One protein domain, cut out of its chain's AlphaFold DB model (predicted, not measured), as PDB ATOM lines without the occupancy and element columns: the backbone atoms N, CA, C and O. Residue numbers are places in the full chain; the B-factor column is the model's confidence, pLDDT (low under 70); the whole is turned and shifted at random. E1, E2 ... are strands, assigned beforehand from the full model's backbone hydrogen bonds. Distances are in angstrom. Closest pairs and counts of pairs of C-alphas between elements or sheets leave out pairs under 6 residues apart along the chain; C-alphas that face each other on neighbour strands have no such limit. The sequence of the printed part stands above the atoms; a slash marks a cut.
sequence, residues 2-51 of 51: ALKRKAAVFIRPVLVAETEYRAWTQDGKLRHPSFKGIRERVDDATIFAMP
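This is residues 2 to 51 of the 51 residues of the protein "DNA ligase (ATP)" of Sinorhizobium fredii (strain NBRC 101917 / NGR234) (UniProt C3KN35). There is little regular structure here: a small two-stranded hairpin, E1 and E2, with a long loop at one end, a free arm of residues 2 to 13 that sticks out from it, and a last stretch, residues 39 to 51, that folds back. The printed part has 50 residues, with no named helix and two antiparallel strands, E1 then E2; the class is all strand, with 9 residues in named elements. The whole is loose, with a radius of gyration of the C-alphas of 12.7 A, and spans 29 by 27 by 24 A.

E1, residues 17 to 20, begins at C-alpha 17 (514.484, 223.488, 463.326) and is 10.0 A long. E2, residues 34 to 38, is 12.2 A long and ends at C-alpha 38 (513.653, 221.740, 459.421).

E1 and E2 form a hairpin, antiparallel at 153 degrees between directions. C-alphas 17 and 38 face each other at 4.4 A. N 18 and O 37, 2.8 A, and N 34 and O 20, 2.8 A, are within hydrogen-bond range. Residues 23 to 24 pair antiparallel with residues 30 to 31.

The C-alphas of Lys 6 and Asp 43, the two farthest apart, are 31.7 A apart. The printed part has no cut, and the link from E1 to E2, 13 residues, is long. Residues 2 to 3 and 41 to 51 have pLDDT under 70.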
ATOM      1  N   ALA A   2     505.821 218.147 482.800       60.28
ATOM      2  CA  ALA A   2     505.497 218.017 481.381       60.28
ATOM      3  C   ALA A   2     505.242 219.411 480.793       60.28
ATOM      4  O   ALA A   2     504.449 220.178 481.344       60.28
ATOM      5  N   LEU A   3     505.915 219.751 479.692       68.81
ATOM      6  CA  LEU A   3     505.623 220.965 478.936       68.81
ATOM      7  C   LEU A   3     504.151 220.897 478.495       68.81
ATOM      8  O   LEU A   3     503.777 220.003 477.747       68.81
ATOM      9  N   LYS A   4     503.292 221.797 478.983       72.88
ATOM     10  CA  LYS A   4     501.857 221.782 478.658       72.88
ATOM     11  C   LYS A   4     501.545 222.920 477.695       72.88
ATOM     12  O   LYS A   4     501.566 224.088 478.074       72.88
ATOM     13  N   ARG A   5     501.260 222.579 476.438       80.19
ATOM     14  CA  ARG A   5     500.787 223.511 475.404       80.19
ATOM     15  C   ARG A   5     499.453 223.020 474.858       80.19
ATOM     16  O   ARG A   5     499.291 221.832 474.587       80.19
ATOM     17  N   LYS A   6     498.486 223.931 474.728       88.00
ATOM     18  CA  LYS A   6     497.156 223.617 474.190       88.00
ATOM     19  C   LYS A   6     497.311 223.122 472.745       88.00
ATOM     20  O   LYS A   6     497.988 223.779 471.964       88.00
ATOM     21  N   ALA A   7     496.706 221.976 472.432       90.00
ATOM     22  CA  ALA A   7     496.738 221.324 471.116       90.00
ATOM     23  C   ALA A   7     498.129 220.898 470.590       90.00
ATOM     24  O   ALA A   7     498.273 220.625 469.402       90.00
ATOM     25  N   ALA A   8     499.153 220.804 471.445       89.31
ATOM     26  CA  ALA A   8     500.451 220.277 471.029       89.31
ATOM     27  C   ALA A   8     500.438 218.740 470.967       89.31
ATOM     28  O   ALA A   8     500.011 218.084 471.918       89.31
ATOM     29  N   VAL A   9     500.973 218.180 469.880       90.50
ATOM     30  CA  VAL A   9     501.296 216.752 469.761       90.50
ATOM     31  C   VAL A   9     502.795 216.591 469.986       90.50
ATOM     32  O   VAL A   9     503.602 217.172 469.264       90.50
ATOM     33  N   PHE A  10     503.172 215.829 471.011       88.44
ATOM     34  CA  PHE A  10     504.575 215.585 471.336       88.44
ATOM     35  C   PHE A  10     505.117 214.405 470.533       88.44
ATOM     36  O   PHE A  10     504.470 213.367 470.418       88.44
ATOM     37  N   ILE A  11     506.326 214.573 470.006       87.88
ATOM     38  CA  ILE A  11     507.050 213.563 469.232       87.88
ATOM     39  C   ILE A  11     508.429 213.324 469.847       87.88
ATOM     40  O   ILE A  11     508.888 214.093 470.694       87.88
ATOM     41  N   ARG A  12     509.118 212.268 469.399       86.44
ATOM     42  CA  ARG A  12     510.528 212.057 469.757       86.44
ATOM     43  C   ARG A  12     511.377 213.234 469.241       86.44
ATOM     44  O   ARG A  12     511.187 213.626 468.088       86.44
ATOM     45  N   PRO A  13     512.310 213.781 470.042       85.56
ATOM     46  CA  PRO A  13     513.102 214.959 469.682       85.56
ATOM     47  C   PRO A  13     514.243 214.593 468.721       85.56
ATOM     48  O   PRO A  13     515.409 214.580 469.092       85.56
ATOM     49  N   VAL A  14     513.894 214.244 467.483       84.88
ATOM     50  CA  VAL A  14     514.846 213.839 466.428       84.88
ATOM     51  C   VAL A  14     514.981 214.873 465.307       84.88
ATOM     52  O   VAL A  14     515.743 214.664 464.372       84.88
ATOM     53  N   LEU A  15     514.221 215.970 465.380       84.50
ATOM     54  CA  LEU A  15     514.178 217.021 464.365       84.50
ATOM     55  C   LEU A  15     514.779 218.311 464.921       84.50
ATOM     56  O   LEU A  15     514.429 218.728 466.026       84.50
ATOM     57  N   VAL A  16     515.632 218.958 464.128       86.75
ATOM     58  CA  VAL A  16     516.217 220.268 464.438       86.75
ATOM     59  C   VAL A  16     515.597 221.308 463.513       86.75
ATOM     60  O   VAL A  16     515.601 221.142 462.296       86.75
ATOM     61  N   ALA A  17     515.053 222.380 464.083       88.25
ATOM     62  CA  ALA A  17     514.484 223.488 463.326       88.25
ATOM     63  C   ALA A  17     515.471 224.652 463.242       88.25
ATOM     64  O   ALA A  17     516.087 225.028 464.238       88.25
ATOM     65  N   GLU A  18     515.568 225.264 462.068       89.38
ATOM     66  CA  GLU A  18     516.198 226.566 461.908       89.38
ATOM     67  C   GLU A  18     515.197 227.664 462.272       89.38
ATOM     68  O   GLU A  18     514.021 227.638 461.885       89.38
ATOM     69  N   THR A  19     515.648 228.626 463.071       91.06
ATOM     70  CA  THR A  19     514.815 229.723 463.558       91.06
ATOM     71  C   THR A  19     515.627 231.004 463.620       91.06
ATOM     72  O   THR A  19     516.704 231.044 464.210       91.06
ATOM     73  N   GLU A  20     515.069 232.066 463.050       93.06
ATOM     74  CA  GLU A  20     515.578 233.426 463.208       93.06
ATOM     75  C   GLU A  20     514.912 234.078 464.423       93.06
ATOM     76  O   GLU A  20     513.721 233.876 464.662       93.06
ATOM     77  N   TYR A  21     515.662 234.855 465.202       93.50
ATOM     78  CA  TYR A  21     515.158 235.523 466.400       93.50
ATOM     79  C   TYR A  21     515.888 236.846 466.636       93.50
ATOM     80  O   TYR A  21     516.988 237.058 466.131       93.50
ATOM     81  N   ARG A  22     515.280 237.754 467.410       93.31
ATOM     82  CA  ARG A  22     515.860 239.088 467.660       93.31
ATOM     83  C   ARG A  22     516.780 239.148 468.871       93.31
ATOM     84  O   ARG A  22     517.723 239.926 468.877       93.31
ATOM     85  N   ALA A  23     516.457 238.401 469.920       92.69
ATOM     86  CA  ALA A  23     517.224 238.360 471.160       92.69
ATOM     87  C   ALA A  23     516.810 237.156 472.013       92.69
ATOM     88  O   ALA A  23     515.731 236.591 471.814       92.69
ATOM     89  N   TRP A  24     517.627 236.827 473.009       92.00
ATOM     90  CA  TRP A  24     517.215 235.999 474.140       92.00
ATOM     91  C   TRP A  24     516.415 236.833 475.148       92.00
ATOM     92  O   TRP A  24     516.663 238.027 475.333       92.00
ATOM     93  N   THR A  25     515.425 236.225 475.790       90.69
ATOM     94  CA  THR A  25     514.749 236.785 476.961       90.69
ATOM     95  C   THR A  25     515.495 236.397 478.236       90.69
ATOM     96  O   THR A  25     516.291 235.460 478.241       90.69
ATOM     97  N   GLN A  26     515.215 237.095 479.338       90.75
ATOM     98  CA  GLN A  26     515.836 236.809 480.634       90.75
ATOM     99  C   GLN A  26     515.500 235.402 481.162       90.75
ATOM    100  O   GLN A  26     516.279 234.820 481.905       90.75
ATOM    101  N   ASP A  27     514.364 234.837 480.749       90.56
ATOM    102  CA  ASP A  27     513.936 233.469 481.058       90.56
ATOM    103  C   ASP A  27     514.418 232.422 480.031       90.56
ATOM    104  O   ASP A  27     513.889 231.311 479.996       90.56
ATOM    105  N   GLY A  28     515.390 232.764 479.174       88.06
ATOM    106  CA  GLY A  28     516.027 231.819 478.250       88.06
ATOM    107  C   GLY A  28     515.157 231.411 477.057       88.06
ATOM    108  O   GLY A  28     515.328 230.325 476.504       88.06
ATOM    109  N   LYS A  29     514.202 232.252 476.643       89.19
ATOM    110  CA  LYS A  29     513.375 232.030 475.445       89.19
ATOM    111  C   LYS A  29     513.810 232.936 474.300       89.19
ATOM    112  O   LYS A  29     514.396 233.995 474.497       89.19
ATOM    113  N   LEU A  30     513.472 232.543 473.076       91.75
ATOM    114  CA  LEU A  30     513.707 233.370 471.894       91.75
ATOM    115  C   LEU A  30     512.645 234.471 471.791       91.75
ATOM    116  O   LEU A  30     511.443 234.206 471.890       91.75
ATOM    117  N   ARG A  31     513.077 235.710 471.547       94.69
ATOM    118  CA  ARG A  31     512.204 236.866 471.322       94.69
ATOM    119  C   ARG A  31     511.890 237.017 469.831       94.69
ATOM    120  O   ARG A  31     512.800 237.167 469.018       94.69
ATOM    121  N   HIS A  32     510.593 237.045 469.508       95.31
ATOM    122  CA  HIS A  32     510.057 237.075 468.137       95.31
ATOM    123  C   HIS A  32     510.676 236.003 467.213       95.31
ATOM    124  O   HIS A  32     511.263 236.363 466.192       95.31
ATOM    125  N   PRO A  33     510.586 234.704 467.568       93.56
ATOM    126  CA  PRO A  33     511.131 233.644 466.737       93.56
ATOM    127  C   PRO A  33     510.290 233.444 465.473       93.56
ATOM    128  O   PRO A  33     509.061 233.356 465.543       93.56
ATOM    129  N   SER A  34     510.968 233.304 464.340       94.31
ATOM    130  CA  SER A  34     510.383 232.973 463.042       94.31
ATOM    131  C   SER A  34     510.946 231.645 462.555       94.31
ATOM    132  O   SER A  34     512.156 231.506 462.369       94.31
ATOM    133  N   PHE A  35     510.062 230.672 462.335       92.56
ATOM    134  CA  PHE A  35     510.430 229.367 461.794       92.56
ATOM    135  C   PHE A  35     510.894 229.502 460.341       92.56
ATOM    136  O   PHE A  35     510.197 230.114 459.530       92.56
ATOM    137  N   LYS A  36     512.056 228.933 460.014       92.56
ATOM    138  CA  LYS A  36     512.604 228.940 458.648       92.56
ATOM    139  C   LYS A  36     512.478 227.586 457.965       92.56
ATOM    140  O   LYS A  36     512.186 227.532 456.777       92.56
ATOM    141  N   GLY A  37     512.647 226.503 458.715       90.19
ATOM    142  CA  GLY A  37     512.565 225.154 458.173       90.19
ATOM    143  C   GLY A  37     513.104 224.111 459.137       90.19
ATOM    144  O   GLY A  37     513.634 224.433 460.200       90.19
ATOM    145  N   ILE A  38     512.962 222.845 458.759       88.81
ATOM    146  CA  ILE A  38     513.653 221.740 459.421       88.81
ATOM    147  C   ILE A  38     515.005 221.576 458.736       88.81
ATOM    148  O   ILE A  38     515.064 221.502 457.510       88.81
ATOM    149  N   ARG A  39     516.081 221.542 459.523       83.81
ATOM    150  CA  ARG A  39     517.412 221.243 458.999       83.81
ATOM    151  C   ARG A  39     517.498 219.765 458.664       83.81
ATOM    152  O   ARG A  39     516.923 218.922 459.356       83.81
ATOM    153  N   GLU A  40     518.249 219.465 457.614       75.81
ATOM    154  CA  GLU A  40     518.636 218.094 457.323       75.81
ATOM    155  C   GLU A  40     519.405 217.514 458.514       75.81
ATOM    156  O   GLU A  40     520.023 218.251 459.290       75.81
ATOM    157  N   ARG A  41     519.308 216.197 458.706       69.19
ATOM    158  CA  ARG A  41     519.927 215.538 459.852       69.19
ATOM    159  C   ARG A  41     521.441 215.692 459.749       69.19
ATOM    160  O   ARG A  41     522.076 215.038 458.934       69.19
ATOM    161  N   VAL A  42     521.992 216.549 460.592       63.72
ATOM    162  CA  VAL A  42     523.431 216.665 460.807       63.72
ATOM    163  C   VAL A  42     523.776 215.789 462.006       63.72
ATOM    164  O   VAL A  42     523.035 215.789 462.991       63.72
ATOM    165  N   ASP A  43     524.870 215.033 461.928       60.81
ATOM    166  CA  ASP A  43     525.327 214.189 463.042       60.81
ATOM    167  C   ASP A  43     525.665 215.012 464.300       60.81
ATOM    168  O   ASP A  43     525.627 214.490 465.413       60.81
ATOM    169  N   ASP A  44     525.903 216.318 464.132       56.12
ATOM    170  CA  ASP A  44     526.126 217.276 465.209       56.12
ATOM    171  C   ASP A  44     524.901 218.184 465.417       56.12
ATOM    172  O   ASP A  44     524.655 219.148 464.685       56.12
ATOM    173  N   ALA A  45     524.104 217.864 466.436       59.22
ATOM    174  CA  ALA A  45     523.100 218.765 466.981       59.22
ATOM    175  C   ALA A  45     523.677 219.419 468.241       59.22
ATOM    176  O   ALA A  45     523.350 219.013 469.356       59.22
ATOM    177  N   THR A  46     524.555 220.412 468.077       63.59
ATOM    178  CA  THR A  46     525.029 221.224 469.206       63.59
ATOM    179  C   THR A  46     523.828 221.882 469.898       63.59
ATOM    180  O   THR A  46     523.228 222.837 469.399       63.59
ATOM    181  N   ILE A  47     523.452 221.349 471.064       67.25
ATOM    182  CA  ILE A  47     522.440 221.942 471.937       67.25
ATOM    183  C   ILE A  47     523.122 223.067 472.704       67.25
ATOM    184  O   ILE A  47     523.928 222.821 473.600       67.25
ATOM    185  N   PHE A  48     522.795 224.310 472.361       63.50
ATOM    186  CA  PHE A  48     523.263 225.453 473.129       63.50
ATOM    187  C   PHE A  48     522.518 225.502 474.472       63.50
ATOM    188  O   PHE A  48     521.330 225.826 474.519       63.50
ATOM    189  N   ALA A  49     523.211 225.154 475.556       62.84
ATOM    190  CA  ALA A  49     522.754 225.404 476.916       62.84
ATOM    191  C   ALA A  49     523.300 226.762 477.372       62.84
ATOM    192  O   ALA A  49     524.506 227.000 477.320       62.84
ATOM    193  N   MET A  50     522.409 227.660 477.791       58.31
ATOM    194  CA  MET A  50     522.810 228.894 478.465       58.31
ATOM    195  C   MET A  50     523.418 228.528 479.837       58.31
ATOM    196  O   MET A  50     522.859 227.638 480.487       58.31
ATOM    197  N   PRO A  51     524.546 229.136 480.255       51.53
ATOM    198  CA  PRO A  51     525.090 228.966 481.604       51.53
ATOM    199  C   PRO A  51     524.168 229.536 482.690       51.53
ATOM    200  O   PRO A  51     523.359 230.443 482.374       51.53
TER     201      PRO A  51